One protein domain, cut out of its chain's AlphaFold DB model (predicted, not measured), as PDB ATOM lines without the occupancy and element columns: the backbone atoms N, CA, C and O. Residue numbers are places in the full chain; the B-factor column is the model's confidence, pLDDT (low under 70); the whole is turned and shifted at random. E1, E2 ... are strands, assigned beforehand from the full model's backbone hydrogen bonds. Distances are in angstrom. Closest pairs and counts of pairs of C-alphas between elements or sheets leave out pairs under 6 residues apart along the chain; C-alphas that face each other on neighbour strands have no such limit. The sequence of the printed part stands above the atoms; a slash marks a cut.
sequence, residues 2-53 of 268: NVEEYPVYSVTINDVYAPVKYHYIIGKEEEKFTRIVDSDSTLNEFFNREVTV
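Overview. This is residues 2 to 53 of the 268 residues of the protein "Coth-domain-containing protein" of Neocallimastix californiae (UniProt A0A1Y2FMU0). This is a domain of little regular structure: two small strand hairpins, E1 with E2 and E3 with E4, stand apart, and loops make up the rest. Within the link from E3 to E4, residues 25 to 26 pair with 29 to 30, antiparallel; after E4, residues 38 to 53 have no named element. The printed part has 52 residues, no named helix and four strands, E1 to E4, in two antiparallel sheets; it is all strand, with 13 residues in named elements. It is only just compact, close to loose, with a radius of gyration of the C-alphas of 11.4 A, and spans 27 by 25 by 23 A.

Arrangement. E1, residues 2 to 5, and E2, residues 8 to 10, are an antiparallel hairpin at 146 degrees; N 2 and O 10 are within hydrogen-bond range at 2.8 A. E3, residues 20 to 22, and E4, residues 35 to 37, form another at 152 degrees, with N 35 and O 22 2.8 A apart.

Along the chain. E1, 9.1 A long, begins at C-alpha 2 (104.538, 132.412, 152.095). E4 ends at C-alpha 37 (90.217, 127.991, 139.262).

Size, cuts and confidence. The C-alphas farthest apart, Lys 28 and Ser 39, are 28.1 A apart. The link from E3 to E4 is long. The printed part has no cut, and no printed residue is under 70 in pLDDT.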
ATOM      1  N   ASN A   2     104.228 132.750 150.711       91.94
ATOM      2  CA  ASN A   2     104.538 132.412 152.095       91.94
ATOM      3  C   ASN A   2     104.621 130.891 152.240       91.94
ATOM      4  O   ASN A   2     103.936 130.165 151.522       91.94
ATOM      5  N   VAL A   3     105.454 130.410 153.161       93.38
ATOM      6  CA  VAL A   3     105.447 128.998 153.561       93.38
ATOM      7  C   VAL A   3     104.321 128.821 154.571       93.38
ATOM      8  O   VAL A   3     104.372 129.445 155.628       93.38
ATOM      9  N   GLU A   4     103.326 127.988 154.267       91.12
ATOM     10  CA  GLU A   4     102.327 127.598 155.274       91.12
ATOM     11  C   GLU A   4     102.891 126.495 156.163       91.12
ATOM     12  O   GLU A   4     102.966 126.624 157.380       91.12
ATOM     13  N   GLU A   5     103.352 125.424 155.527       93.75
ATOM     14  CA  GLU A   5     104.084 124.326 156.139       93.75
ATOM     15  C   GLU A   5     104.806 123.616 155.005       93.75
ATOM     16  O   GLU A   5     104.154 123.083 154.111       93.75
ATOM     17  N   TYR A   6     106.140 123.595 155.017       91.06
ATOM     18  CA  TYR A   6     106.911 122.931 153.965       91.06
ATOM     19  C   TYR A   6     106.385 121.500 153.718       91.06
ATOM     20  O   TYR A   6     106.234 120.751 154.683       91.06
ATOM     21  N   PRO A   7     106.126 121.076 152.465       93.81
ATOM     22  CA  PRO A   7     106.449 121.739 151.196       93.81
ATOM     23  C   PRO A   7     105.308 122.592 150.603       93.81
ATOM     24  O   PRO A   7     105.309 122.848 149.403       93.81
ATOM     25  N   VAL A   8     104.310 122.985 151.396       95.81
ATOM     26  CA  VAL A   8     103.160 123.791 150.966       95.81
ATOM     27  C   VAL A   8     103.458 125.281 151.103       95.81
ATOM     28  O   VAL A   8     103.850 125.778 152.164       95.81
ATOM     29  N   TYR A   9     103.235 125.988 150.000       95.62
ATOM     30  CA  TYR A   9     103.394 127.427 149.875       95.62
ATOM     31  C   TYR A   9     102.075 128.036 149.409       95.62
ATOM     32  O   TYR A   9     101.395 127.445 148.570       95.62
ATOM     33  N   SER A  10     101.744 129.229 149.895       94.88
ATOM     34  CA  SER A  10     100.527 129.937 149.502       94.88
ATOM     35  C   SER A  10     100.772 131.407 149.182       94.88
ATOM     36  O   SER A  10     101.784 132.023 149.542       94.88
ATOM     37  N   VAL A  11      99.849 131.978 148.417       94.00
ATOM     38  CA  VAL A  11      99.809 133.400 148.090       94.00
ATOM     39  C   VAL A  11      98.353 133.810 147.922       94.00
ATOM     40  O   VAL A  11      97.594 133.139 147.229       94.00
ATOM     41  N   THR A  12      97.972 134.917 148.550       94.00
ATOM     42  CA  THR A  12      96.683 135.573 148.319       94.00
ATOM     43  C   THR A  12      96.901 136.712 147.338       94.00
ATOM     44  O   THR A  12      97.811 137.521 147.526       94.00
ATOM     45  N   ILE A  13      96.085 136.763 146.289       92.88
ATOM     46  CA  ILE A  13      96.105 137.837 145.299       92.88
ATOM     47  C   ILE A  13      94.798 138.608 145.452       92.88
ATOM     48  O   ILE A  13      93.723 138.038 145.289       92.88
ATOM     49  N   ASN A  14      94.898 139.886 145.807       93.88
ATOM     50  CA  ASN A  14      93.736 140.759 145.948       93.88
ATOM     51  C   ASN A  14      93.261 141.243 144.573       93.88
ATOM     52  O   ASN A  14      94.042 141.274 143.623       93.88
ATOM     53  N   ASP A  15      91.988 141.632 144.486       93.56
ATOM     54  CA  ASP A  15      91.372 142.226 143.289       93.56
ATOM     55  C   ASP A  15      91.399 141.331 142.036       93.56
ATOM     56  O   ASP A  15      91.318 141.807 140.902       93.56
ATOM     57  N   VAL A  16      91.470 140.014 142.240       92.50
ATOM     58  CA  VAL A  16      91.350 138.993 141.197       92.50
ATOM     59  C   VAL A  16      90.143 138.114 141.509       92.50
ATOM     60  O   VAL A  16      90.008 137.603 142.618       92.50
ATOM     61  N   TYR A  17      89.270 137.926 140.520       91.50
ATOM     62  CA  TYR A  17      88.010 137.199 140.668       91.50
ATOM     63  C   TYR A  17      87.966 136.003 139.719       91.50
ATOM     64  O   TYR A  17      88.413 136.094 138.575       91.50
ATOM     65  N   ALA A  18      87.416 134.886 140.194       93.56
ATOM     66  CA  ALA A  18      87.223 133.688 139.389       93.56
ATOM     67  C   ALA A  18      86.282 133.941 138.186       93.56
ATOM     68  O   ALA A  18      85.341 134.730 138.309       93.56
ATOM     69  N   PRO A  19      86.486 133.262 137.041       95.06
ATOM     70  CA  PRO A  19      87.500 132.235 136.797       95.06
ATOM     71  C   PRO A  19      88.894 132.818 136.512       95.06
ATOM     72  O   PRO A  19      89.043 133.746 135.718       95.06
ATOM     73  N   VAL A  20      89.934 132.221 137.101       95.75
ATOM     74  CA  VAL A  20      91.333 132.636 136.896       95.75
ATOM     75  C   VAL A  20      92.105 131.548 136.167       95.75
ATOM     76  O   VAL A  20      92.082 130.382 136.562       95.75
ATOM     77  N   LYS A  21      92.832 131.941 135.117       96.06
ATOM     78  CA  LYS A  21      93.819 131.094 134.439       96.06
ATOM     79  C   LYS A  21      95.203 131.346 135.019       96.06
ATOM     80  O   LYS A  21      95.614 132.498 135.120       96.06
ATOM     81  N   TYR A  22      95.924 130.285 135.358       94.94
ATOM     82  CA  TYR A  22      97.263 130.385 135.942       94.94
ATOM     83  C   TYR A  22      98.116 129.156 135.605       94.94
ATOM     84  O   TYR A  22      97.619 128.150 135.099       94.94
ATOM     85  N   HIS A  23      99.411 129.246 135.872       95.06
ATOM     86  CA  HIS A  23     100.360 128.135 135.842       95.06
ATOM     87  C   HIS A  23     101.412 128.385 136.923       95.06
ATOM     88  O   HIS A  23     101.654 129.532 137.312       95.06
ATOM     89  N   TYR A  24     102.036 127.324 137.426       95.25
ATOM     90  CA  TYR A  24     103.159 127.463 138.347       95.25
ATOM     91  C   TYR A  24     104.498 127.519 137.607       95.25
ATOM     92  O   TYR A  24     104.681 126.903 136.556       95.25
ATOM     93  N   ILE A  25     105.458 128.220 138.213       95.00
ATOM     94  CA  ILE A  25     106.860 128.259 137.792       95.00
ATOM     95  C   ILE A  25     107.716 127.926 139.013       95.00
ATOM     96  O   ILE A  25     107.597 128.579 140.052       95.00
ATOM     97  N   ILE A  26     108.582 126.917 138.897       93.38
ATOM     98  CA  ILE A  26     109.574 126.575 139.923       93.38
ATOM     99  C   ILE A  26     110.966 126.663 139.300       93.38
ATOM    100  O   ILE A  26     111.363 125.844 138.470       93.38
ATOM    101  N   GLY A  27     111.739 127.665 139.721       92.38
ATOM    102  CA  GLY A  27     113.064 127.925 139.163       92.38
ATOM    103  C   GLY A  27     112.980 128.311 137.685       92.38
ATOM    104  O   GLY A  27     112.502 129.393 137.362       92.38
ATOM    105  N   LYS A  28     113.475 127.437 136.801       94.94
ATOM    106  CA  LYS A  28     113.442 127.619 135.336       94.94
ATOM    107  C   LYS A  28     112.384 126.756 134.639       94.94
ATOM    108  O   LYS A  28     112.278 126.812 133.420       94.94
ATOM    109  N   GLU A  29     111.653 125.943 135.395       96.50
ATOM    110  CA  GLU A  29     110.646 125.030 134.862       96.50
ATOM    111  C   GLU A  29     109.256 125.655 135.019       96.50
ATOM    112  O   GLU A  29     108.849 126.022 136.124       96.50
ATOM    113  N   GLU A  30     108.528 125.746 133.910       96.62
ATOM    114  CA  GLU A  30     107.141 126.209 133.834       96.62
ATOM    115  C   GLU A  30     106.226 125.028 133.486       96.62
ATOM    116  O   GLU A  30     106.603 124.126 132.727       96.62
ATOM    117  N   GLU A  31     105.023 124.999 134.061       97.31
ATOM    118  CA  GLU A  31     104.035 123.976 133.717       97.31
ATOM    119  C   GLU A  31     103.624 124.064 132.241       97.31
ATOM    120  O   GLU A  31     103.369 125.131 131.696       97.31
ATOM    121  N   LYS A  32     103.493 122.907 131.582       96.38
ATOM    122  CA  LYS A  32     103.125 122.821 130.153       96.38
ATOM    123  C   LYS A  32     101.614 122.835 129.901       96.38
ATOM    124  O   LYS A  32     101.164 122.455 128.823       96.38
ATOM    125  N   PHE A  33     100.830 123.207 130.905       97.31
ATOM    126  CA  PHE A  33      99.374 123.261 130.863       97.31
ATOM    127  C   PHE A  33      98.889 124.478 131.652       97.31
ATOM    128  O   PHE A  33      99.569 124.971 132.549       97.31
ATOM    129  N   THR A  34      97.699 124.964 131.314       96.69
ATOM    130  CA  THR A  34      97.050 126.065 132.030       96.69
ATOM    131  C   THR A  34      96.031 125.504 133.005       96.69
ATOM    132  O   THR A  34      95.164 124.720 132.623       96.69
ATOM    133  N   ARG A  35      96.114 125.935 134.259       96.12
ATOM    134  CA  ARG A  35      95.125 125.652 135.296       96.12
ATOM    135  C   ARG A  35      93.992 126.665 135.227       96.12
ATOM    136  O   ARG A  35      94.189 127.799 134.788       96.12
ATOM    137  N   ILE A  36      92.815 126.250 135.678       95.19
ATOM    138  CA  ILE A  36      91.639 127.106 135.824       95.19
ATOM    139  C   ILE A  36      91.107 126.903 137.238       95.19
ATOM    140  O   ILE A  36      90.899 125.763 137.652       95.19
ATOM    141  N   VAL A  37      90.904 127.997 137.969       94.31
ATOM    142  CA  VAL A  37      90.217 127.991 139.262       94.31
ATOM    143  C   VAL A  37      88.935 128.809 139.159       94.31
ATOM    144  O   VAL A  37      88.962 129.968 138.747       94.31
ATOM    145  N   ASP A  38      87.819 128.180 139.527       94.56
ATOM    146  CA  ASP A  38      86.470 128.763 139.488       94.56
ATOM    147  C   ASP A  38      85.988 129.238 140.879       94.56
ATOM    148  O   ASP A  38      84.853 129.684 141.035       94.56
ATOM    149  N   SER A  39      86.846 129.133 141.900       93.62
ATOM    150  CA  SER A  39      86.600 129.509 143.299       93.62
ATOM    151  C   SER A  39      87.568 130.591 143.795       93.62
ATOM    152  O   SER A  39      88.485 131.003 143.090       93.62
ATOM    153  N   ASP A  40      87.368 131.043 145.032       93.56
ATOM    154  CA  ASP A  40      88.227 132.010 145.736       93.56
ATOM    155  C   ASP A  40      89.599 131.445 146.158       93.56
ATOM    156  O   ASP A  40      90.503 132.187 146.539       93.56
ATOM    157  N   SER A  41      89.756 130.124 146.101       93.06
ATOM    158  CA  SER A  41      90.917 129.391 146.589       93.06
ATOM    159  C   SER A  41      91.210 128.165 145.725       93.06
ATOM    160  O   SER A  41      90.331 127.631 145.044       93.06
ATOM    161  N   THR A  42      92.466 127.719 145.753       95.06
ATOM    162  CA  THR A  42      92.933 126.474 145.129       95.06
ATOM    163  C   THR A  42      93.124 125.388 146.192       95.06
ATOM    164  O   THR A  42      93.186 125.666 147.390       95.06
ATOM    165  N   LEU A  43      93.188 124.127 145.762       96.00
ATOM    166  CA  LEU A  43      93.595 123.020 146.634       96.00
ATOM    167  C   LEU A  43      95.117 123.024 146.831       96.00
ATOM    168  O   LEU A  43      95.837 123.742 146.142       96.00
ATOM    169  N   ASN A  44      95.634 122.151 147.696       96.88
ATOM    170  CA  ASN A  44      97.069 121.861 147.692       96.88
ATOM    171  C   ASN A  44      97.437 121.123 146.396       96.88
ATOM    172  O   ASN A  44      97.247 119.908 146.272       96.88
ATOM    173  N   GLU A  45      97.943 121.868 145.420       96.38
ATOM    174  CA  GLU A  45      98.345 121.347 144.119       96.38
ATOM    175  C   GLU A  45      99.806 120.891 144.127       96.38
ATOM    176  O   GLU A  45     100.645 121.390 144.875       96.38
ATOM    177  N   PHE A  46     100.125 119.918 143.276       95.88
ATOM    178  CA  PHE A  46     101.500 119.478 143.074       95.88
ATOM    179  C   PHE A  46     102.010 120.027 141.744       95.88
ATOM    180  O   PHE A  46     101.350 119.856 140.715       95.88
ATOM    181  N   PHE A  47     103.191 120.645 141.759       96.00
ATOM    182  CA  PHE A  47     103.810 121.199 140.558       96.00
ATOM    183  C   PHE A  47     103.911 120.161 139.438       96.00
ATOM    184  O   PHE A  47     104.321 119.018 139.658       96.00
ATOM    185  N   ASN A  48     103.549 120.575 138.228       95.12
ATOM    186  CA  ASN A  48     103.569 119.758 137.023       95.12
ATOM    187  C   ASN A  48     102.640 118.527 137.095       95.12
ATOM    188  O   ASN A  48     102.894 117.484 136.488       95.12
ATOM    189  N   ARG A  49     101.539 118.640 137.855       94.19
ATOM    190  CA  ARG A  49     100.425 117.683 137.871       94.19
ATOM    191  C   ARG A  49      99.125 118.396 137.524       94.19
ATOM    192  O   ARG A  49      98.547 119.067 138.372       94.19
ATOM    193  N   GLU A  50      98.659 118.185 136.298       95.44
ATOM    194  CA  GLU A  50      97.454 118.824 135.756       95.44
ATOM    195  C   GLU A  50      96.196 118.511 136.574       95.44
ATOM    196  O   GLU A  50      95.436 119.403 136.931       95.44
ATOM    197  N   VAL A  51      95.999 117.240 136.930       95.25
ATOM    198  CA  VAL A  51      94.807 116.809 137.668       95.25
ATOM    199  C   VAL A  51      95.136 116.598 139.142       95.25
ATOM    200  O   VAL A  51      95.818 115.628 139.479       95.25
ATOM    201  N   THR A  52      94.619 117.459 140.021       96.19
ATOM    202  CA  THR A  52      94.796 117.346 141.482       96.19
ATOM    203  C   THR A  52      93.915 116.243 142.081       96.19
ATOM    204  O   THR A  52      94.396 115.419 142.858       96.19
ATOM    205  N   VAL A  53      92.644 116.177 141.668       97.00
ATOM    206  CA  VAL A  53      91.667 115.174 142.122       97.00
ATOM    207  C   VAL A  53      90.975 114.556 140.911       97.00
ATOM    208  O   VAL A  53      90.422 115.261 140.070       97.00
TER     209      VAL A  53